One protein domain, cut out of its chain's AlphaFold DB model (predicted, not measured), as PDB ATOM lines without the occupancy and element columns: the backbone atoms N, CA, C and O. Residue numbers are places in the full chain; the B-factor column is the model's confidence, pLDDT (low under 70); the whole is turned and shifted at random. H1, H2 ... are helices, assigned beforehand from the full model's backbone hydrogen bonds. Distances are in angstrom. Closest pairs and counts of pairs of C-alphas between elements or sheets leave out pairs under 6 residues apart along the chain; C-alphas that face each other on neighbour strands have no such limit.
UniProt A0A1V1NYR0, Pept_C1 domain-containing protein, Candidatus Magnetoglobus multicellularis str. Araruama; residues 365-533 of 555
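AT A GLANCE: This is residues 365 to 533 of the 555 residues of the protein "Pept_C1 domain-containing protein" of Candidatus Magnetoglobus multicellularis str. Araruama (UniProt A0A1V1NYR0). There is little regular structure: H2, H3 and H4 cross one another as a small core amid long loops, residues 373 to 406 and 464 to 509, with H1 and H5 away from it. Residues 365 to 374 and 526 to 533 stick out. The 169 printed residues include five named helices, H1 to H5, and no named strand; the class is all helix, though named elements hold 55 residues. It is compact, radius of gyration of the C-alphas 16.9 A, spanning 47 by 40 by 40 A.

IN THESE COORDINATES: H1, residues 365 to 372, begins at C-alpha (237.043, 210.887, 254.105). H2, residues 407 to 423, is 24.3 A long; H3, 433 to 444, 16.6 A; H4, 454 to 463, 14.9 A. H5, 510 to 517, ends at C-alpha (233.887, 188.328, 270.999).

HOW THE PARTS SIT: H2 touches H4 at a steep tilt of 57 degrees, closest C-alphas Trp 408 and Tyr 454, 4.5 A. With residues 409 to 413 alone it touches H3, steep at 60 degrees, Ala 409 to Glu 433, 5.7 A. H3 and H4 touch about perpendicular, 83 degrees, Met 436 to Val 457, 6.3 A. H1 and H5 touch no helix. Every O i to N i+4 pair is within hydrogen-bond range in H2 and H5; H3 has 6 of 8, H4 5 of 6, H1 1 of 4, beside 3 of 5 O i to N i+3.

THE WHOLE: The printed part has no cut. Links H1 to H2 and H4 to H5 are long. Mean pLDDT of the printed part is 72.3; 66 residues are under 70, among them 365 to 385.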
ATOM      1  N   SER A 365     238.344 210.278 253.772       38.41
ATOM      2  CA  SER A 365     237.043 210.887 254.105       38.41
ATOM      3  C   SER A 365     236.532 210.436 255.479       38.41
ATOM      4  O   SER A 365     236.262 211.262 256.355       38.41
ATOM      5  N   VAL A 366     236.541 209.121 255.714       37.84
ATOM      6  CA  VAL A 366     236.245 208.473 257.005       37.84
ATOM      7  C   VAL A 366     237.197 208.982 258.084       37.84
ATOM      8  O   VAL A 366     236.839 209.163 259.249       37.84
ATOM      9  N   THR A 367     238.435 209.277 257.690       40.25
ATOM     10  CA  THR A 367     239.440 209.762 258.618       40.25
ATOM     11  C   THR A 367     239.103 211.134 259.210       40.25
ATOM     12  O   THR A 367     239.403 211.410 260.380       40.25
ATOM     13  N   LYS A 368     238.495 211.988 258.389       44.00
ATOM     14  CA  LYS A 368     238.206 213.387 258.688       44.00
ATOM     15  C   LYS A 368     236.941 213.552 259.532       44.00
ATOM     16  O   LYS A 368     236.970 214.335 260.473       44.00
ATOM     17  N   TYR A 369     235.893 212.777 259.252       42.03
ATOM     18  CA  TYR A 369     234.626 212.806 259.995       42.03
ATOM     19  C   TYR A 369     234.821 212.507 261.495       42.03
ATOM     20  O   TYR A 369     234.421 213.284 262.357       42.03
ATOM     21  N   TRP A 370     235.559 211.445 261.827       39.38
ATOM     22  CA  TRP A 370     235.725 211.001 263.218       39.38
ATOM     23  C   TRP A 370     236.755 211.791 264.038       39.38
ATOM     24  O   TRP A 370     236.751 211.720 265.266       39.38
ATOM     25  N   LYS A 371     237.620 212.591 263.398       46.03
ATOM     26  CA  LYS A 371     238.475 213.548 264.128       46.03
ATOM     27  C   LYS A 371     237.656 214.668 264.777       46.03
ATOM     28  O   LYS A 371     238.096 215.205 265.790       46.03
ATOM     29  N   SER A 372     236.495 214.988 264.210       40.56
ATOM     30  CA  SER A 372     235.647 216.107 264.626       40.56
ATOM     31  C   SER A 372     234.562 215.721 265.640       40.56
ATOM     32  O   SER A 372     234.025 216.607 266.297       40.56
ATOM     33  N   ASN A 373     234.266 214.424 265.810       39.12
ATOM     34  CA  ASN A 373     233.086 213.936 266.544       39.12
ATOM     35  C   ASN A 373     233.437 212.934 267.674       39.12
ATOM     36  O   ASN A 373     232.781 211.907 267.815       39.12
ATOM     37  N   LYS A 374     234.492 213.193 268.463       42.41
ATOM     38  CA  LYS A 374     234.995 212.278 269.515       42.41
ATOM     39  C   LYS A 374     234.113 212.238 270.786       42.41
ATOM     40  O   LYS A 374     233.990 213.277 271.432       42.41
ATOM     41  N   PRO A 375     233.608 211.069 271.229       39.97
ATOM     42  CA  PRO A 375     233.026 210.876 272.565       39.97
ATOM     43  C   PRO A 375     234.024 210.234 273.557       39.97
ATOM     44  O   PRO A 375     234.951 209.531 273.157       39.97
ATOM     45  N   ASP A 376     233.818 210.450 274.861       39.41
ATOM     46  CA  ASP A 376     234.820 210.292 275.937       39.41
ATOM     47  C   ASP A 376     234.794 208.931 276.692       39.41
ATOM     48  O   ASP A 376     234.876 208.889 277.918       39.41
ATOM     49  N   TYR A 377     234.655 207.786 276.003       41.62
ATOM     50  CA  TYR A 377     234.589 206.454 276.653       41.62
ATOM     51  C   TYR A 377     235.635 205.449 276.123       41.62
ATOM     52  O   TYR A 377     235.737 205.208 274.923       41.62
ATOM     53  N   ARG A 378     236.403 204.815 277.030       46.09
ATOM     54  CA  ARG A 378     237.407 203.762 276.738       46.09
ATOM     55  C   ARG A 378     236.859 202.349 277.009       46.09
ATOM     56  O   ARG A 378     236.294 202.116 278.078       46.09
ATOM     57  N   TYR A 379     237.108 201.393 276.101       48.81
ATOM     58  CA  TYR A 379     236.840 199.954 276.292       48.81
ATOM     59  C   TYR A 379     237.432 199.419 277.605       48.81
ATOM     60  O   TYR A 379     238.575 199.732 277.953       48.81
ATOM     61  N   ARG A 380     236.714 198.531 278.305       49.69
ATOM     62  CA  ARG A 380     237.255 197.792 279.461       49.69
ATOM     63  C   ARG A 380     237.925 196.494 278.999       49.69
ATOM     64  O   ARG A 380     237.242 195.574 278.564       49.69
ATOM     65  N   LYS A 381     239.248 196.373 279.181       53.41
ATOM     66  CA  LYS A 381     239.986 195.105 279.002       53.41
ATOM     67  C   LYS A 381     239.390 194.009 279.899       53.41
ATOM     68  O   LYS A 381     239.424 194.139 281.124       53.41
ATOM     69  N   ARG A 382     238.865 192.926 279.314       58.69
ATOM     70  CA  ARG A 382     238.309 191.781 280.061       58.69
ATOM     71  C   ARG A 382     239.378 190.718 280.341       58.69
ATOM     72  O   ARG A 382     240.220 190.437 279.493       58.69
ATOM     73  N   LYS A 383     239.346 190.121 281.539       56.12
ATOM     74  CA  LYS A 383     240.185 188.973 281.943       56.12
ATOM     75  C   LYS A 383     239.351 187.681 281.867       56.12
ATOM     76  O   LYS A 383     238.149 187.753 282.083       56.12
ATOM     77  N   ASN A 384     240.003 186.536 281.625       66.75
ATOM     78  CA  ASN A 384     239.425 185.173 281.560       66.75
ATOM     79  C   ASN A 384     238.668 184.819 280.264       66.75
ATOM     80  O   ASN A 384     237.491 184.478 280.298       66.75
ATOM     81  N   LEU A 385     239.361 184.857 279.120       65.62
ATOM     82  CA  LEU A 385     238.800 184.404 277.842       65.62
ATOM     83  C   LEU A 385     238.593 182.878 277.819       65.62
ATOM     84  O   LEU A 385     239.510 182.155 278.224       65.62
ATOM     85  N   PRO A 386     237.462 182.371 277.296       76.44
ATOM     86  CA  PRO A 386     237.283 180.941 277.076       76.44
ATOM     87  C   PRO A 386     238.282 180.408 276.026       76.44
ATOM     88  O   PRO A 386     238.690 181.152 275.128       76.44
ATOM     89  N   PRO A 387     238.678 179.121 276.094       78.69
ATOM     90  CA  PRO A 387     239.639 178.528 275.157       78.69
ATOM     91  C   PRO A 387     239.095 178.414 273.722       78.69
ATOM     92  O   PRO A 387     239.870 178.440 272.769       78.69
ATOM     93  N   LYS A 388     237.769 178.311 273.572       82.62
ATOM     94  CA  LYS A 388     237.031 178.353 272.306       82.62
ATOM     95  C   LYS A 388     235.737 179.130 272.537       82.62
ATOM     96  O   LYS A 388     235.093 178.941 273.565       82.62
ATOM     97  N   LEU A 389     235.360 179.966 271.577       79.69
ATOM     98  CA  LEU A 389     234.058 180.620 271.527       79.69
ATOM     99  C   LEU A 389     233.520 180.509 270.105       79.69
ATOM    100  O   LEU A 389     234.277 180.681 269.152       79.69
ATOM    101  N   ASP A 390     232.245 180.170 269.987       86.31
ATOM    102  CA  ASP A 390     231.601 179.873 268.718       86.31
ATOM    103  C   ASP A 390     230.140 180.322 268.790       86.31
ATOM    104  O   ASP A 390     229.352 179.784 269.571       86.31
ATOM    105  N   TRP A 391     229.809 181.361 268.025       84.38
ATOM    106  CA  TRP A 391     228.459 181.922 267.961       84.38
ATOM    107  C   TRP A 391     227.628 181.316 266.824       84.38
ATOM    108  O   TRP A 391     226.463 181.682 266.688       84.38
ATOM    109  N   SER A 392     228.188 180.371 266.056       88.06
ATOM    110  CA  SER A 392     227.561 179.859 264.830       88.06
ATOM    111  C   SER A 392     226.270 179.077 265.044       88.06
ATOM    112  O   SER A 392     225.458 178.968 264.136       88.06
ATOM    113  N   GLN A 393     226.018 178.599 266.265       87.81
ATOM    114  CA  GLN A 393     224.730 177.993 266.625       87.81
ATOM    115  C   GLN A 393     223.536 178.955 266.475       87.81
ATOM    116  O   GLN A 393     222.399 178.496 266.455       87.81
ATOM    117  N   TYR A 394     223.787 180.268 266.400       85.88
ATOM    118  CA  TYR A 394     222.768 181.297 266.189       85.88
ATOM    119  C   TYR A 394     222.822 181.911 264.782       85.88
ATOM    120  O   TYR A 394     222.012 182.787 264.481       85.88
ATOM    121  N   ASP A 395     223.768 181.495 263.933       88.31
ATOM    122  CA  ASP A 395     223.890 182.037 262.581       88.31
ATOM    123  C   ASP A 395     222.673 181.657 261.734       88.31
ATOM    124  O   ASP A 395     222.158 180.536 261.793       88.31
ATOM    125  N   SER A 396     222.237 182.598 260.903       87.56
ATOM    126  CA  SER A 396     221.384 182.290 259.767       87.56
ATOM    127  C   SER A 396     222.169 181.480 258.716       87.56
ATOM    128  O   SER A 396     223.406 181.463 258.719       87.56
ATOM    129  N   PRO A 397     221.481 180.772 257.801       89.94
ATOM    130  CA  PRO A 397     222.148 180.048 256.725       89.94
ATOM    131  C   PRO A 397     223.087 180.944 255.903       89.94
ATOM    132  O   PRO A 397     222.746 182.075 255.561       89.94
ATOM    133  N   VAL A 398     224.253 180.410 255.528       89.94
ATOM    134  CA  VAL A 398     225.226 181.119 254.681       89.94
ATOM    135  C   VAL A 398     224.582 181.525 253.351       89.94
ATOM    136  O   VAL A 398     224.032 180.684 252.637       89.94
ATOM    137  N   ARG A 399     224.699 182.810 252.995       91.88
ATOM    138  CA  ARG A 399     224.135 183.388 251.764       91.88
ATOM    139  C   ARG A 399     225.192 183.669 250.692       91.88
ATOM    140  O   ARG A 399     226.394 183.549 250.923       91.88
ATOM    141  N   ASN A 400     224.731 184.050 249.497       92.50
ATOM    142  CA  ASN A 400     225.574 184.361 248.345       92.50
ATOM    143  C   ASN A 400     225.297 185.780 247.823       92.50
ATOM    144  O   ASN A 400     224.227 186.045 247.278       92.50
ATOM    145  N   GLN A 401     226.288 186.671 247.937       88.69
ATOM    146  CA  GLN A 401     226.180 188.057 247.463       88.69
ATOM    147  C   GLN A 401     226.147 188.193 245.928       88.69
ATOM    148  O   GLN A 401     225.777 189.249 245.410       88.69
ATOM    149  N   GLY A 402     226.496 187.141 245.184       91.81
ATOM    150  CA  GLY A 402     226.601 187.174 243.727       91.81
ATOM    151  C   GLY A 402     227.728 188.094 243.249       91.81
ATOM    152  O   GLY A 402     228.748 188.238 243.913       91.81
ATOM    153  N   SER A 403     227.540 188.732 242.094       86.50
ATOM    154  CA  SER A 403     228.498 189.678 241.492       86.50
ATOM    155  C   SER A 403     228.313 191.124 241.973       86.50
ATOM    156  O   SER A 403     228.581 192.064 241.229       86.50
ATOM    157  N   CYS A 404     227.721 191.312 243.149       85.50
ATOM    158  CA  CYS A 404     227.443 192.619 243.727       85.50
ATOM    159  C   CYS A 404     228.365 192.817 244.927       85.50
ATOM    160  O   CYS A 404     228.431 191.942 245.793       85.50
ATOM    161  N   GLY A 405     229.020 193.975 245.020       83.81
ATOM    162  CA  GLY A 405     229.875 194.381 246.138       83.81
ATOM    163  C   GLY A 405     229.133 194.676 247.445       83.81
ATOM    164  O   GLY A 405     229.431 195.653 248.126       83.81
ATOM    165  N   SER A 406     228.141 193.865 247.803       89.31
ATOM    166  CA  SER A 406     227.221 194.046 248.932       89.31
ATOM    167  C   SER A 406     227.651 193.306 250.202       89.31
ATOM    168  O   SER A 406     226.872 193.208 251.145       89.31
ATOM    169  N   CYS A 407     228.894 192.823 250.270       84.62
ATOM    170  CA  CYS A 407     229.484 192.155 251.439       84.62
ATOM    171  C   CYS A 407     229.215 192.899 252.768       84.62
ATOM    172  O   CYS A 407     229.007 192.284 253.810       84.62
ATOM    173  N   TRP A 408     229.163 194.232 252.720       83.19
ATOM    174  CA  TRP A 408     228.848 195.111 253.844       83.19
ATOM    175  C   TRP A 408     227.412 194.944 254.365       83.19
ATOM    176  O   TRP A 408     227.200 194.955 255.576       83.19
ATOM    177  N   ALA A 409     226.443 194.749 253.464       89.94
ATOM    178  CA  ALA A 409     225.049 194.498 253.801       89.94
ATOM    179  C   ALA A 409     224.911 193.115 254.442       89.94
ATOM    180  O   ALA A 409     224.402 193.016 255.552       89.94
ATOM    181  N   PHE A 410     225.475 192.078 253.813       93.12
ATOM    182  CA  PHE A 410     225.472 190.714 254.358       93.12
ATOM    183  C   PHE A 410     226.139 190.637 255.735       93.12
ATOM    184  O   PHE A 410     225.589 190.030 256.646       93.12
ATOM    185  N   ALA A 411     227.289 191.287 255.928       86.00
ATOM    186  CA  ALA A 411     227.987 191.266 257.213       86.00
ATOM    187  C   ALA A 411     227.205 191.978 258.332       86.00
ATOM    188  O   ALA A 411     227.253 191.554 259.486       86.00
ATOM    189  N   GLY A 412     226.507 193.076 258.017       86.31
ATOM    190  CA  GLY A 412     225.657 193.777 258.980       86.31
ATOM    191  C   GLY A 412     224.383 192.998 259.304       86.31
ATOM    192  O   GLY A 412     224.053 192.824 260.476       86.31
ATOM    193  N   VAL A 413     223.701 192.487 258.276       92.38
ATOM    194  CA  VAL A 413     222.457 191.724 258.419       92.38
ATOM    195  C   VAL A 413     222.703 190.414 259.162       92.38
ATOM    196  O   VAL A 413     222.027 190.168 260.152       92.38
ATOM    197  N   ALA A 414     223.738 189.646 258.810       91.19
ATOM    198  CA  ALA A 414     224.082 188.416 259.526       91.19
ATOM    199  C   ALA A 414     224.369 188.664 261.018       91.19
ATOM    200  O   ALA A 414     223.998 187.853 261.866       91.19
ATOM    201  N   LEU A 415     224.985 189.805 261.368       86.81
ATOM    202  CA  LEU A 415     225.178 190.168 262.773       86.81
ATOM    203  C   LEU A 415     223.840 190.438 263.476       86.81
ATOM    204  O   LEU A 415     223.642 189.977 264.600       86.81
ATOM    205  N   LEU A 416     222.922 191.163 262.829       85.38
ATOM    206  CA  LEU A 416     221.578 191.407 263.362       85.38
ATOM    207  C   LEU A 416     220.800 190.103 263.555       85.38
ATOM    208  O   LEU A 416     220.218 189.899 264.618       85.38
ATOM    209  N   GLU A 417     220.830 189.217 262.559       88.38
ATOM    210  CA  GLU A 417     220.159 187.920 262.604       88.38
ATOM    211  C   GLU A 417     220.723 187.038 263.719       88.38
ATOM    212  O   GLU A 417     219.958 186.514 264.527       88.38
ATOM    213  N   ASN A 418     222.053 186.936 263.837       87.44
ATOM    214  CA  ASN A 418     222.679 186.158 264.903       87.44
ATOM    215  C   ASN A 418     222.281 186.682 266.289       87.44
ATOM    216  O   ASN A 418     221.893 185.910 267.165       87.44
ATOM    217  N   LEU A 419     222.341 188.002 266.492       77.62
ATOM    218  CA  LEU A 419     221.997 188.609 267.778       77.62
ATOM    219  C   LEU A 419     220.507 188.443 268.110       77.62
ATOM    220  O   LEU A 419     220.171 188.165 269.264       77.62
ATOM    221  N   ALA A 420     219.627 188.544 267.113       72.62
ATOM    222  CA  ALA A 420     218.204 188.265 267.259       72.62
ATOM    223  C   ALA A 420     217.943 186.789 267.615       72.62
ATOM    224  O   ALA A 420     217.276 186.520 268.616       72.62
ATOM    225  N   ASN A 421     218.538 185.838 266.890       75.94
ATOM    226  CA  ASN A 421     218.427 184.404 267.179       75.94
ATOM    227  C   ASN A 421     218.957 184.068 268.582       75.94
ATOM    228  O   ASN A 421     218.294 183.378 269.356       75.94
ATOM    229  N   ARG A 422     220.117 184.619 268.964       75.44
ATOM    230  CA  ARG A 422     220.708 184.451 270.302       75.44
ATOM    231  C   ARG A 422     219.801 184.960 271.418       75.44
ATOM    232  O   ARG A 422     219.791 184.386 272.504       75.44
ATOM    233  N   SER A 423     219.090 186.057 271.183       63.56
ATOM    234  CA  SER A 423     218.180 186.631 272.177       63.56
ATOM    235  C   SER A 423     216.875 185.844 272.345       63.56
ATOM    236  O   SER A 423     216.124 186.127 273.274       63.56
ATOM    237  N   GLY A 424     216.599 184.876 271.461       58.31
ATOM    238  CA  GLY A 424     215.312 184.188 271.403       58.31
ATOM    239  C   GLY A 424     214.193 185.050 270.815       58.31
ATOM    240  O   GLY A 424     213.028 184.779 271.090       58.31
ATOM    241  N   LEU A 425     214.528 186.086 270.029       54.34
ATOM    242  CA  LEU A 425     213.546 186.998 269.432       54.34
ATOM    243  C   LEU A 425     212.584 186.259 268.499       54.34
ATOM    244  O   LEU A 425     211.378 186.472 268.558       54.34
ATOM    245  N   MET A 426     213.137 185.405 267.637       55.31
ATOM    246  CA  MET A 426     212.421 184.534 266.709       55.31
ATOM    247  C   MET A 426     213.273 183.284 266.465       55.31
ATOM    248  O   MET A 426     214.497 183.374 266.415       55.31
ATOM    249  N   ALA A 427     212.638 182.122 266.291       52.75
ATOM    250  CA  ALA A 427     213.345 180.854 266.081       52.75
ATOM    251  C   ALA A 427     214.060 180.759 264.715       52.75
ATOM    252  O   ALA A 427     214.918 179.898 264.530       52.75
ATOM    253  N   SER A 428     213.705 181.618 263.752       68.12
ATOM    254  CA  SER A 428     214.329 181.677 262.427       68.12
ATOM    255  C   SER A 428     214.124 183.057 261.799       68.12
ATOM    256  O   SER A 428     213.212 183.263 261.000       68.12
ATOM    257  N   ILE A 429     214.939 184.033 262.205       76.25
ATOM    258  CA  ILE A 429     214.911 185.358 261.580       76.25
ATOM    259  C   ILE A 429     215.606 185.312 260.212       76.25
ATOM    260  O   ILE A 429     216.651 184.677 260.051       76.25
ATOM    261  N   ASN A 430     215.003 185.964 259.221       86.38
ATOM    262  CA  ASN A 430     215.485 185.993 257.844       86.38
ATOM    263  C   ASN A 430     215.234 187.393 257.284       86.38
ATOM    264  O   ASN A 430     214.116 187.697 256.882       86.38
ATOM    265  N   LEU A 431     216.247 188.250 257.312       89.88
ATOM    266  CA  LEU A 431     216.159 189.679 257.029       89.88
ATOM    267  C   LEU A 431     216.603 190.013 255.599       89.88
ATOM    268  O   LEU A 431     217.395 189.288 255.000       89.88
ATOM    269  N   SER A 432     216.107 191.136 255.071       94.94
ATOM    270  CA  SER A 432     216.402 191.575 253.703       94.94
ATOM    271  C   SER A 432     217.763 192.262 253.557       94.94
ATOM    272  O   SER A 432     217.929 193.406 253.981       94.94
ATOM    273  N   GLU A 433     218.732 191.662 252.856       95.00
ATOM    274  CA  GLU A 433     219.933 192.418 252.452       95.00
ATOM    275  C   GLU A 433     219.630 193.422 251.335       95.00
ATOM    276  O   GLU A 433     220.293 194.460 251.218       95.00
ATOM    277  N   GLN A 434     218.618 193.150 250.503       95.25
ATOM    278  CA  GLN A 434     218.280 194.014 249.371       95.25
ATOM    279  C   GLN A 434     217.807 195.397 249.814       95.25
ATOM    280  O   GLN A 434     218.062 196.373 249.099       95.25
ATOM    281  N   ILE A 435     217.141 195.502 250.973       92.12
ATOM    282  CA  ILE A 435     216.714 196.800 251.508       92.12
ATOM    283  C   ILE A 435     217.937 197.663 251.812       92.12
ATOM    284  O   ILE A 435     217.949 198.844 251.479       92.12
ATOM    285  N   MET A 436     219.012 197.057 252.322       90.81
ATOM    286  CA  MET A 436     220.257 197.757 252.615       90.81
ATOM    287  C   MET A 436     220.924 198.203 251.317       90.81
ATOM    288  O   MET A 436     221.258 199.374 251.160       90.81
ATOM    289  N   VAL A 437     221.019 197.309 250.329       90.12
ATOM    290  CA  VAL A 437     221.593 197.623 249.010       90.12
ATOM    291  C   VAL A 437     220.821 198.733 248.284       90.12
ATOM    292  O   VAL A 437     221.439 199.557 247.612       90.12
ATOM    293  N   SER A 438     219.493 198.781 248.412       90.00
ATOM    294  CA  SER A 438     218.640 199.696 247.634       90.00
ATOM    295  C   SER A 438     218.360 201.024 248.347       90.00
ATOM    296  O   SER A 438     218.349 202.071 247.703       90.00
ATOM    297  N   CYS A 439     218.138 201.007 249.664       86.12
ATOM    298  CA  CYS A 439     217.695 202.181 250.421       86.12
ATOM    299  C   CYS A 439     218.847 202.995 251.010       86.12
ATOM    300  O   CYS A 439     218.839 204.217 250.883       86.12
ATOM    301  N   VAL A 440     219.888 202.352 251.551       77.00
ATOM    302  CA  VAL A 440     221.065 203.077 252.070       77.00
ATOM    303  C   VAL A 440     221.775 203.834 250.940       77.00
ATOM    304  O   VAL A 440     222.173 204.988 251.111       77.00
ATOM    305  N   TYR A 441     221.854 203.228 249.748       65.50
ATOM    306  CA  TYR A 441     222.428 203.859 248.555       65.50
ATOM    307  C   TYR A 441     221.683 205.141 248.143       65.50
ATOM    308  O   TYR A 441     222.320 206.132 247.779       65.50
ATOM    309  N   LYS A 442     220.343 205.150 248.250       64.06
ATOM    310  CA  LYS A 442     219.491 206.308 247.921       64.06
ATOM    311  C   LYS A 442     219.746 207.493 248.861       64.06
ATOM    312  O   LYS A 442     219.685 208.634 248.412       64.06
ATOM    313  N   GLU A 443     220.051 207.238 250.134       60.06
ATOM    314  CA  GLU A 443     220.222 208.290 251.148       60.06
ATOM    315  C   GLU A 443     221.642 208.868 251.221       60.06
ATOM    316  O   GLU A 443     221.797 210.067 251.457       60.06
ATOM    317  N   ARG A 444     222.687 208.050 251.028       59.25
ATOM    318  CA  ARG A 444     224.082 208.473 251.274       59.25
ATOM    319  C   ARG A 444     224.941 208.654 250.029       59.25
ATOM    320  O   ARG A 444     226.028 209.209 250.143       59.25
ATOM    321  N   SER A 445     224.481 208.226 248.848       54.34
ATOM    322  CA  SER A 445     225.297 208.164 247.613       54.34
ATOM    323  C   SER A 445     226.593 207.334 247.746       54.34
ATOM    324  O   SER A 445     227.424 207.328 246.841       54.34
ATOM    325  N   GLU A 446     226.737 206.604 248.854       58.09
ATOM    326  CA  GLU A 446     227.770 205.624 249.181       58.09
ATOM    327  C   GLU A 446     227.005 204.351 249.600       58.09
ATOM    328  O   GLU A 446     226.063 204.440 250.389       58.09
ATOM    329  N   GLY A 447     227.306 203.189 249.008       66.81
ATOM    330  CA  GLY A 447     226.524 201.958 249.201       66.81
ATOM    331  C   GLY A 447     226.227 201.186 247.908       66.81
ATOM    332  O   GLY A 447     226.751 201.470 246.828       66.81
ATOM    333  N   GLY A 448     225.331 200.204 248.016       80.56
ATOM    334  CA  GLY A 448     224.908 199.362 246.897       80.56
ATOM    335  C   GLY A 448     225.949 198.304 246.513       80.56
ATOM    336  O   GLY A 448     226.689 197.800 247.360       80.56
ATOM    337  N   CYS A 449     226.009 197.965 245.224       83.31
ATOM    338  CA  CYS A 449     226.971 197.007 244.672       83.31
ATOM    339  C   CYS A 449     228.379 197.569 244.467       83.31
ATOM    340  O   CYS A 449     229.268 196.810 244.106       83.31
ATOM    341  N   SER A 450     228.593 198.865 244.687       77.38
ATOM    342  CA  SER A 450     229.920 199.489 244.619       77.38
ATOM    343  C   SER A 450     230.641 199.485 245.972       77.38
ATOM    344  O   SER A 450     231.653 200.160 246.135       77.38
ATOM    345  N   GLY A 451     230.123 198.745 246.953       72.19
ATOM    346  CA  GLY A 451     230.620 198.758 248.323       72.19
ATOM    347  C   GLY A 451     229.880 199.751 249.214       72.19
ATOM    348  O   GLY A 451     229.231 200.687 248.756       72.19
ATOM    349  N   GLY A 452     229.986 199.521 250.516       74.31
ATOM    350  CA  GLY A 452     229.346 200.295 251.575       74.31
ATOM    351  C   GLY A 452     229.905 199.871 252.929       74.31
ATOM    352  O   GLY A 452     230.850 199.076 252.990       74.31
ATOM    353  N   TRP A 453     229.328 200.377 254.017       71.25
ATOM    354  CA  TRP A 453     229.780 200.047 255.365       71.25
ATOM    355  C   TRP A 453     228.707 199.285 256.127       71.25
ATOM    356  O   TRP A 453     227.565 199.718 256.212       71.25
ATOM    357  N   TYR A 454     229.076 198.177 256.777       71.94
ATOM    358  CA  TYR A 454     228.142 197.432 257.634       71.94
ATOM    359  C   TYR A 454     227.585 198.298 258.780       71.94
ATOM    360  O   TYR A 454     226.537 197.981 259.327       71.94
ATOM    361  N   TRP A 455     228.252 199.404 259.141       71.50
ATOM    362  CA  TRP A 455     227.724 200.382 260.095       71.50
ATOM    363  C   TRP A 455     226.427 201.032 259.606       71.50
ATOM    364  O   TRP A 455     225.520 201.259 260.403       71.50
ATOM    365  N   ASP A 456     226.316 201.279 258.300       76.75
ATOM    366  CA  ASP A 456     225.114 201.856 257.704       76.75
ATOM    367  C   ASP A 456     223.912 200.919 257.854       76.75
ATOM    368  O   ASP A 456     222.786 201.389 257.978       76.75
ATOM    369  N   VAL A 457     224.146 199.603 257.931       81.69
ATOM    370  CA  VAL A 457     223.095 198.620 258.226       81.69
ATOM    371  C   VAL A 457     222.524 198.850 259.622       81.69
ATOM    372  O   VAL A 457     221.306 198.878 259.786       81.69
ATOM    373  N   PHE A 458     223.374 199.045 260.634       77.50
ATOM    374  CA  PHE A 458     222.915 199.287 262.006       77.50
ATOM    375  C   PHE A 458     222.208 200.632 262.125       77.50
ATOM    376  O   PHE A 458     221.120 200.708 262.686       77.50
ATOM    377  N   ASP A 459     222.781 201.677 261.536       74.25
ATOM    378  CA  ASP A 459     222.194 203.011 261.553       74.25
ATOM    379  C   ASP A 459     220.830 203.058 260.837       74.25
ATOM    380  O   ASP A 459     219.860 203.584 261.385       74.25
ATOM    381  N   TYR A 460     220.709 202.421 259.668       77.94
ATOM    382  CA  TYR A 460     219.429 202.282 258.971       77.94
ATOM    383  C   TYR A 460     218.428 201.471 259.800       77.94
ATOM    384  O   TYR A 460     217.273 201.865 259.959       77.94
ATOM    385  N   THR A 461     218.865 200.354 260.385       79.19
ATOM    386  CA  THR A 461     218.005 199.496 261.214       79.19
ATOM    387  C   THR A 461     217.531 200.208 262.483       79.19
ATOM    388  O   THR A 461     216.416 199.973 262.945       79.19
ATOM    389  N   PHE A 462     218.338 201.109 263.041       70.69
ATOM    390  CA  PHE A 462     217.958 201.950 264.173       70.69
ATOM    391  C   PHE A 462     216.853 202.949 263.804       70.69
ATOM    392  O   PHE A 462     215.852 203.063 264.514       70.69
ATOM    393  N   HIS A 463     216.987 203.639 262.672       68.00
ATOM    394  CA  HIS A 463     216.022 204.663 262.267       68.00
ATOM    395  C   HIS A 463     214.737 204.062 261.679       68.00
ATOM    396  O   HIS A 463     213.632 204.419 262.101       68.00
ATOM    397  N   TYR A 464     214.879 203.112 260.754       76.81
ATOM    398  CA  TYR A 464     213.798 202.642 259.881       76.81
ATOM    399  C   TYR A 464     213.390 201.186 260.117       76.81
ATOM    400  O   TYR A 464     212.260 200.801 259.812       76.81
ATOM    401  N   GLY A 465     214.289 200.381 260.682       76.38
ATOM    402  CA  GLY A 465     214.111 198.938 260.822       76.38
ATOM    403  C   GLY A 465     214.249 198.171 259.500       76.38
ATOM    404  O   GLY A 465     214.050 198.710 258.409       76.38
ATOM    405  N   ILE A 466     214.596 196.891 259.609       83.69
ATOM    406  CA  ILE A 466     214.816 195.973 258.484       83.69
ATOM    407  C   ILE A 466     213.690 194.928 258.416       83.69
ATOM    408  O   ILE A 466     213.438 194.267 259.425       83.69
ATOM    409  N   PRO A 467     212.995 194.785 257.272       82.94
ATOM    410  CA  PRO A 467     211.978 193.758 257.091       82.94
ATOM    411  C   PRO A 467     212.587 192.384 256.789       82.94
ATOM    412  O   PRO A 467     213.789 192.250 256.531       82.94
ATOM    413  N   GLU A 468     211.733 191.370 256.779       83.88
ATOM    414  CA  GLU A 468     212.066 190.020 256.350       83.88
ATOM    415  C   GLU A 468     212.502 189.944 254.869       83.88
ATOM    416  O   GLU A 468     212.076 190.731 254.021       83.88
ATOM    417  N   GLU A 469     213.346 188.970 254.522       89.81
ATOM    418  CA  GLU A 469     213.841 188.738 253.153       89.81
ATOM    419  C   GLU A 469     212.698 188.519 252.152       89.81
ATOM    420  O   GLU A 469     212.783 188.967 251.011       89.81
ATOM    421  N   SER A 470     211.592 187.887 252.564       85.88
ATOM    422  CA  SER A 470     210.424 187.679 251.698       85.88
ATOM    423  C   SER A 470     209.712 188.974 251.302       85.88
ATOM    424  O   SER A 470     209.128 189.018 250.220       85.88
ATOM    425  N   CYS A 471     209.790 190.029 252.120       83.56
ATOM    426  CA  CYS A 471     209.248 191.349 251.782       83.56
ATOM    427  C   CYS A 471     210.054 192.008 250.658       83.56
ATOM    428  O   CYS A 471     209.486 192.637 249.761       83.56
ATOM    429  N   PHE A 472     211.382 191.871 250.683       91.81
ATOM    430  CA  PHE A 472     212.236 192.478 249.668       91.81
ATOM    431  C   PHE A 472     213.429 191.582 249.303       91.81
ATOM    432  O   PHE A 472     214.537 191.795 249.802       91.81
ATOM    433  N   PRO A 473     213.222 190.594 248.411       94.62
ATOM    434  CA  PRO A 473     214.229 189.574 248.129       94.62
ATOM    435  C   PRO A 473     215.489 190.113 247.449       94.62
ATOM    436  O   PRO A 473     215.420 191.020 246.607       94.62
ATOM    437  N   TYR A 474     216.629 189.493 247.747       96.06
ATOM    438  CA  TYR A 474     217.936 189.805 247.184       96.06
ATOM    439  C   TYR A 474     218.022 189.550 245.673       96.06
ATOM    440  O   TYR A 474     217.662 188.494 245.155       96.06
ATOM    441  N   LYS A 475     218.523 190.552 244.941       94.25
ATOM    442  CA  LYS A 475     218.586 190.593 243.467       94.25
ATOM    443  C   LYS A 475     220.006 190.782 242.925       94.25
ATOM    444  O   LYS A 475     220.159 190.898 241.710       94.25
ATOM    445  N   ALA A 476     221.021 190.861 243.791       93.00
ATOM    446  CA  ALA A 476     222.426 191.091 243.423       93.00
ATOM    447  C   ALA A 476     222.654 192.304 242.495       93.00
ATOM    448  O   ALA A 476     223.505 192.278 241.606       93.00
ATOM    449  N   ARG A 477     221.875 193.375 242.681       90.38
ATOM    450  CA  ARG A 477     221.989 194.636 241.933       90.38
ATOM    451  C   ARG A 477     221.433 195.798 242.750       90.38
ATOM    452  O   ARG A 477     220.594 195.585 243.627       90.38
ATOM    453  N   ASN A 478     221.831 197.021 242.407       87.88
ATOM    454  CA  ASN A 478     221.182 198.223 242.933       87.88
ATOM    455  C   ASN A 478     219.699 198.211 242.521       87.88
ATOM    456  O   ASN A 478     219.386 198.079 241.334       87.88
ATOM    457  N   GLY A 479     218.801 198.297 243.500       84.75
ATOM    458  CA  GLY A 479     217.352 198.361 243.302       84.75
ATOM    459  C   GLY A 479     216.797 199.745 243.629       84.75
ATOM    460  O   GLY A 479     217.502 200.583 244.191       84.75
ATOM    461  N   ASN A 480     215.526 199.982 243.298       87.12
ATOM    462  CA  ASN A 480     214.816 201.161 243.778       87.12
ATOM    463  C   ASN A 480     214.266 200.884 245.186       87.12
ATOM    464  O   ASN A 480     213.597 199.878 245.401       87.12
ATOM    465  N   CYS A 481     214.543 201.774 246.140       86.88
ATOM    466  CA  CYS A 481     214.037 201.660 247.511       86.88
ATOM    467  C   CYS A 481     212.502 201.728 247.593       86.88
ATOM    468  O   CYS A 481     211.905 201.179 248.515       86.88
ATOM    469  N   ASP A 482     211.859 202.383 246.621       86.81
ATOM    470  CA  ASP A 482     210.398 202.519 246.588       86.81
ATOM    471  C   ASP A 482     209.698 201.206 246.186       86.81
ATOM    472  O   ASP A 482     208.495 201.083 246.367       86.81
ATOM    473  N   ASP A 483     210.447 200.207 245.697       86.38
ATOM    474  CA  ASP A 483     209.926 198.876 245.352       86.38
ATOM    475  C   ASP A 483     209.809 197.945 246.580       86.38
ATOM    476  O   ASP A 483     209.544 196.749 246.426       86.38
ATOM    477  N   GLN A 484     210.090 198.446 247.789       83.31
ATOM    478  CA  GLN A 484     209.926 197.677 249.026       83.31
ATOM    479  C   GLN A 484     208.446 197.352 249.272       83.31
ATOM    480  O   GLN A 484     207.566 198.102 248.852       83.31
ATOM    481  N   CYS A 485     208.159 196.248 249.965       78.00
ATOM    482  CA  CYS A 485     206.778 195.910 250.298       78.00
ATOM    483  C   CYS A 485     206.124 197.002 251.173       78.00
ATOM    484  O   CYS A 485     206.776 197.592 252.041       78.00
ATOM    485  N   GLU A 486     204.834 197.266 250.946       73.69
ATOM    486  CA  GLU A 486     204.077 198.274 251.704       73.69
ATOM    487  C   GLU A 486     203.784 197.811 253.142       73.69
ATOM    488  O   GLU A 486     203.880 198.606 254.077       73.69
ATOM    489  N   GLU A 487     203.509 196.515 253.332       69.31
ATOM    490  CA  GLU A 487     203.144 195.911 254.621       69.31
ATOM    491  C   GLU A 487     204.032 194.686 254.928       69.31
ATOM    492  O   GLU A 487     203.653 193.559 254.607       69.31
ATOM    493  N   PRO A 488     205.238 194.876 255.502       69.12
ATOM    494  CA  PRO A 488     206.058 193.758 255.970       69.12
ATOM    495  C   PRO A 488     205.424 193.083 257.187       69.12
ATOM    496  O   PRO A 488     204.795 193.753 258.010       69.12
ATOM    497  N   GLU A 489     205.650 191.778 257.339       57.97
ATOM    498  CA  GLU A 489     205.174 191.015 258.500       57.97
ATOM    499  C   GLU A 489     205.771 191.568 259.800       57.97
ATOM    500  O   GLU A 489     205.080 191.710 260.813       57.97
ATOM    501  N   TYR A 490     207.052 191.941 259.761       62.56
ATOM    502  CA  TYR A 490     207.717 192.634 260.855       62.56
ATOM    503  C   TYR A 490     208.859 193.517 260.351       62.56
ATOM    504  O   TYR A 490     209.363 193.390 259.242       62.56
ATOM    505  N   ARG A 491     209.317 194.436 261.205       73.06
ATOM    506  CA  ARG A 491     210.597 195.126 261.016       73.06
ATOM    507  C   ARG A 491     211.433 194.949 262.266       73.06
ATOM    508  O   ARG A 491     211.038 195.393 263.344       73.06
ATOM    509  N   LEU A 492     212.605 194.342 262.120       73.44
ATOM    510  CA  LEU A 492     213.584 194.331 263.191       73.44
ATOM    511  C   LEU A 492     214.121 195.751 263.368       73.44
ATOM    512  O   LEU A 492     214.615 196.349 262.414       73.44
ATOM    513  N   LYS A 493     214.043 196.287 264.585       70.81
ATOM    514  CA  LYS A 493     214.505 197.638 264.906       70.81
ATOM    515  C   LYS A 493     215.556 197.602 266.007       70.81
ATOM    516  O   LYS A 493     215.384 196.903 267.002       70.81
ATOM    517  N   LEU A 494     216.618 198.389 265.842       63.44
ATOM    518  CA  LEU A 494     217.564 198.649 266.927       63.44
ATOM    519  C   LEU A 494     217.036 199.784 267.803       63.44
ATOM    520  O   LEU A 494     216.650 200.832 267.293       63.44
ATOM    521  N   THR A 495     217.039 199.589 269.119       52.94
ATOM    522  CA  THR A 495     216.668 200.640 270.085       52.94
ATOM    523  C   THR A 495     217.867 201.422 270.603       52.94
ATOM    524  O   THR A 495     217.703 202.538 271.081       52.94
ATOM    525  N   ASP A 496     219.053 200.824 270.541       53.19
ATOM    526  CA  ASP A 496     220.335 201.435 270.873       53.19
ATOM    527  C   ASP A 496     221.442 200.660 270.146       53.19
ATOM    528  O   ASP A 496     221.254 199.501 269.766       53.19
ATOM    529  N   PHE A 497     222.588 201.297 269.931       58.94
ATOM    530  CA  PHE A 497     223.799 200.596 269.545       58.94
ATOM    531  C   PHE A 497     225.057 201.357 269.932       58.94
ATOM    532  O   PHE A 497     225.209 202.548 269.676       58.94
ATOM    533  N   THR A 498     226.004 200.639 270.533       54.59
ATOM    534  CA  THR A 498     227.272 201.212 270.975       54.59
ATOM    535  C   THR A 498     228.398 200.635 270.121       54.59
ATOM    536  O   THR A 498     228.671 199.437 270.219       54.59
ATOM    537  N   PRO A 499     229.099 201.450 269.312       52.56
ATOM    538  CA  PRO A 499     230.291 200.973 268.630       52.56
ATOM    539  C   PRO A 499     231.297 200.465 269.666       52.56
ATOM    540  O   PRO A 499     231.341 200.951 270.797       52.56
ATOM    541  N   ALA A 500     232.130 199.493 269.297       50.97
ATOM    542  CA  ALA A 500     233.132 198.918 270.194       50.97
ATOM    543  C   ALA A 500     234.268 199.922 270.493       50.97
ATOM    544  O   ALA A 500     235.393 199.767 270.029       50.97
ATOM    545  N   HIS A 501     233.983 201.007 271.218       48.41
ATOM    546  CA  HIS A 501     234.901 202.097 271.547       48.41
ATOM    547  C   HIS A 501     236.189 201.565 272.173       48.41
ATOM    548  O   HIS A 501     236.114 200.971 273.233       48.41
ATOM    549  N   GLY A 502     237.350 201.815 271.557       45.62
ATOM    550  CA  GLY A 502     238.684 201.408 272.027       45.62
ATOM    551  C   GLY A 502     239.443 200.413 271.137       45.62
ATOM    552  O   GLY A 502     240.588 200.111 271.448       45.62
ATOM    553  N   LEU A 503     238.866 199.963 270.017       50.44
ATOM    554  CA  LEU A 503     239.555 199.169 268.982       50.44
ATOM    555  C   LEU A 503     239.993 200.025 267.768       50.44
ATOM    556  O   LEU A 503     240.114 199.527 266.654       50.44
ATOM    557  N   TRP A 504     240.201 201.330 267.988       49.78
ATOM    558  CA  TRP A 504     240.388 202.356 266.940       49.78
ATOM    559  C   TRP A 504     241.622 203.243 267.145       49.78
ATOM    560  O   TRP A 504     242.015 203.966 266.230       49.78
ATOM    561  N   GLU A 505     242.203 203.226 268.347       39.88
ATOM    562  CA  GLU A 505     243.419 203.965 268.704       39.88
ATOM    563  C   GLU A 505     244.547 202.966 269.024       39.88
ATOM    564  O   GLU A 505     244.285 201.780 269.207       39.88
ATOM    565  N   GLU A 506     245.795 203.442 268.981       44.97
ATOM    566  CA  GLU A 506     247.044 202.664 268.922       44.97
ATOM    567  C   GLU A 506     247.055 201.360 269.756       44.97
ATOM    568  O   GLU A 506     246.763 201.360 270.950       44.97
ATOM    569  N   GLU A 507     247.429 200.260 269.083       49.22
ATOM    570  CA  GLU A 507     247.576 198.882 269.586       49.22
ATOM    571  C   GLU A 507     246.348 198.291 270.309       49.22
ATOM    572  O   GLU A 507     246.347 198.102 271.527       49.22
ATOM    573  N   PHE A 508     245.333 197.861 269.545       53.56
ATOM    574  CA  PHE A 508     244.476 196.777 270.028       53.56
ATOM    575  C   PHE A 508     245.168 195.434 269.776       53.56
ATOM    576  O   PHE A 508     245.741 195.173 268.719       53.56
ATOM    577  N   SER A 509     245.135 194.571 270.777       62.25
ATOM    578  CA  SER A 509     245.725 193.243 270.721       62.25
ATOM    579  C   SER A 509     244.713 192.214 270.221       62.25
ATOM    580  O   SER A 509     243.496 192.401 270.304       62.25
ATOM    581  N   VAL A 510     245.203 191.043 269.805       68.44
ATOM    582  CA  VAL A 510     244.360 189.846 269.616       68.44
ATOM    583  C   VAL A 510     243.503 189.570 270.862       68.44
ATOM    584  O   VAL A 510     242.392 189.055 270.754       68.44
ATOM    585  N   GLN A 511     243.991 189.940 272.048       67.56
ATOM    586  CA  GLN A 511     243.270 189.773 273.303       67.56
ATOM    587  C   GLN A 511     242.066 190.711 273.429       67.56
ATOM    588  O   GLN A 511     241.066 190.316 274.021       67.56
ATOM    589  N   ASP A 512     242.134 191.913 272.859       67.75
ATOM    590  CA  ASP A 512     241.026 192.870 272.876       67.75
ATOM    591  C   ASP A 512     239.917 192.430 271.909       67.75
ATOM    592  O   ASP A 512     238.744 192.457 272.278       67.75
ATOM    593  N   LEU A 513     240.278 191.894 270.734       69.25
ATOM    594  CA  LEU A 513     239.316 191.295 269.796       69.25
ATOM    595  C   LEU A 513     238.628 190.064 270.404       69.25
ATOM    596  O   LEU A 513     237.405 189.947 270.372       69.25
ATOM    597  N   LYS A 514     239.403 189.164 271.022       71.06
ATOM    598  CA  LYS A 514     238.835 188.031 271.768       71.06
ATOM    599  C   LYS A 514     237.988 188.494 272.957       71.06
ATOM    600  O   LYS A 514     237.006 187.842 273.297       71.06
ATOM    601  N   GLY A 515     238.359 189.615 273.577       69.50
ATOM    602  CA  GLY A 515     237.595 190.283 274.623       69.50
ATOM    603  C   GLY A 515     236.200 190.672 274.152       69.50
ATOM    604  O   GLY A 515     235.233 190.297 274.811       69.50
ATOM    605  N   ALA A 516     236.120 191.343 273.000       69.81
ATOM    606  CA  ALA A 516     234.875 191.780 272.373       69.81
ATOM    607  C   ALA A 516     234.007 190.610 271.898       69.81
ATOM    608  O   ALA A 516     232.795 190.640 272.088       69.81
ATOM    609  N   LEU A 517     234.620 189.531 271.400       74.88
ATOM    610  CA  LEU A 517     233.887 188.328 270.999       74.88
ATOM    611  C   LEU A 517     233.086 187.691 272.144       74.88
ATOM    612  O   LEU A 517     232.109 187.007 271.873       74.88
ATOM    613  N   GLN A 518     233.447 187.915 273.414       73.19
ATOM    614  CA  GLN A 518     232.653 187.416 274.548       73.19
ATOM    615  C   GLN A 518     231.269 188.066 274.656       73.19
ATOM    616  O   GLN A 518     230.377 187.478 275.264       73.19
ATOM    617  N   ASP A 519     231.091 189.264 274.098       68.94
ATOM    618  CA  ASP A 519     229.814 189.976 274.130       68.94
ATOM    619  C   ASP A 519     228.902 189.585 272.964       68.94
ATOM    620  O   ASP A 519     227.688 189.739 273.074       68.94
ATOM    621  N   GLY A 520     229.452 189.006 271.896       73.94
ATOM    622  CA  GLY A 520     228.725 188.529 270.722       73.94
ATOM    623  C   GLY A 520     229.640 188.399 269.501       73.94
ATOM    624  O   GLY A 520     230.833 188.712 269.591       73.94
ATOM    625  N   PRO A 521     229.115 187.937 268.355       79.44
ATOM    626  CA  PRO A 521     229.858 187.995 267.104       79.44
ATOM    627  C   PRO A 521     230.160 189.442 266.709       79.44
ATOM    628  O   PRO A 521     229.511 190.384 267.162       79.44
ATOM    629  N   LEU A 522     231.176 189.614 265.868       75.00
ATOM    630  CA  LEU A 522     231.633 190.920 265.406       75.00
ATOM    631  C   LEU A 522     231.557 190.970 263.887       75.00
ATOM    632  O   LEU A 522     232.032 190.057 263.214       75.00
ATOM    633  N   SER A 523     231.035 192.072 263.355       75.56
ATOM    634  CA  SER A 523     231.225 192.395 261.944       75.56
ATOM    635  C   SER A 523     232.628 192.974 261.752       75.56
ATOM    636  O   SER A 523     233.011 193.928 262.441       75.56
ATOM    637  N   VAL A 524     233.408 192.355 260.861       71.19
ATOM    638  CA  VAL A 524     234.814 192.685 260.599       71.19
ATOM    639  C   VAL A 524     235.065 192.834 259.102       71.19
ATOM    640  O   VAL A 524     234.592 192.039 258.294       71.19
ATOM    641  N   GLY A 525     235.860 193.834 258.729       69.62
ATOM    642  CA  GLY A 525     236.476 193.904 257.406       69.62
ATOM    643  C   GLY A 525     237.849 193.237 257.419       69.62
ATOM    644  O   GLY A 525     238.619 193.432 258.358       69.62
ATOM    645  N   PHE A 526     238.191 192.485 256.375       65.94
ATOM    646  CA  PHE A 526     239.550 191.983 256.152       65.94
ATOM    647  C   PHE A 526     239.925 192.095 254.669       65.94
ATOM    648  O   PHE A 526     239.062 192.160 253.797       65.94
ATOM    649  N   TYR A 527     241.224 192.170 254.387       66.81
ATOM    650  CA  TYR A 527     241.721 192.180 253.017       66.81
ATOM    651  C   TYR A 527     241.650 190.761 252.457       66.81
ATOM    652  O   TYR A 527     242.153 189.833 253.092       66.81
ATOM    653  N   VAL A 528     241.072 190.607 251.266       68.62
ATOM    654  CA  VAL A 528     240.944 189.318 250.582       68.62
ATOM    655  C   VAL A 528     242.074 189.187 249.551       68.62
ATOM    656  O   VAL A 528     241.953 189.704 248.441       68.62
ATOM    657  N   PRO A 529     243.205 188.532 249.880       71.06
ATOM    658  CA  PRO A 529     244.266 188.288 248.907       71.06
ATOM    659  C   PRO A 529     243.798 187.315 247.822       71.06
ATOM    660  O   PRO A 529     242.944 186.463 248.060       71.06
ATOM    661  N   SER A 530     244.434 187.355 246.651       75.00
ATOM    662  CA  SER A 530     244.113 186.450 245.539       75.00
ATOM    663  C   SER A 530     244.217 184.961 245.902       75.00
ATOM    664  O   SER A 530     243.448 184.139 245.410       75.00
ATOM    665  N   SER A 531     245.113 184.600 246.825       78.12
ATOM    666  CA  SER A 531     245.234 183.238 247.357       78.12
ATOM    667  C   SER A 531     244.013 182.768 248.157       78.12
ATOM    668  O   SER A 531     243.854 181.567 248.362       78.12
ATOM    669  N   PHE A 532     243.142 183.678 248.600       81.81
ATOM    670  CA  PHE A 532     241.930 183.341 249.345       81.81
ATOM    671  C   PHE A 532     240.817 182.783 248.443       81.81
ATOM    672  O   PHE A 532     240.035 181.960 248.903       81.81
ATOM    673  N   TYR A 533     240.772 183.135 247.149       80.75
ATOM    674  CA  TYR A 533     239.739 182.630 246.224       80.75
ATOM    675  C   TYR A 533     239.775 181.102 246.035       80.75
ATOM    676  O   TYR A 533     238.765 180.504 245.681       80.75
TER     677      TYR A 533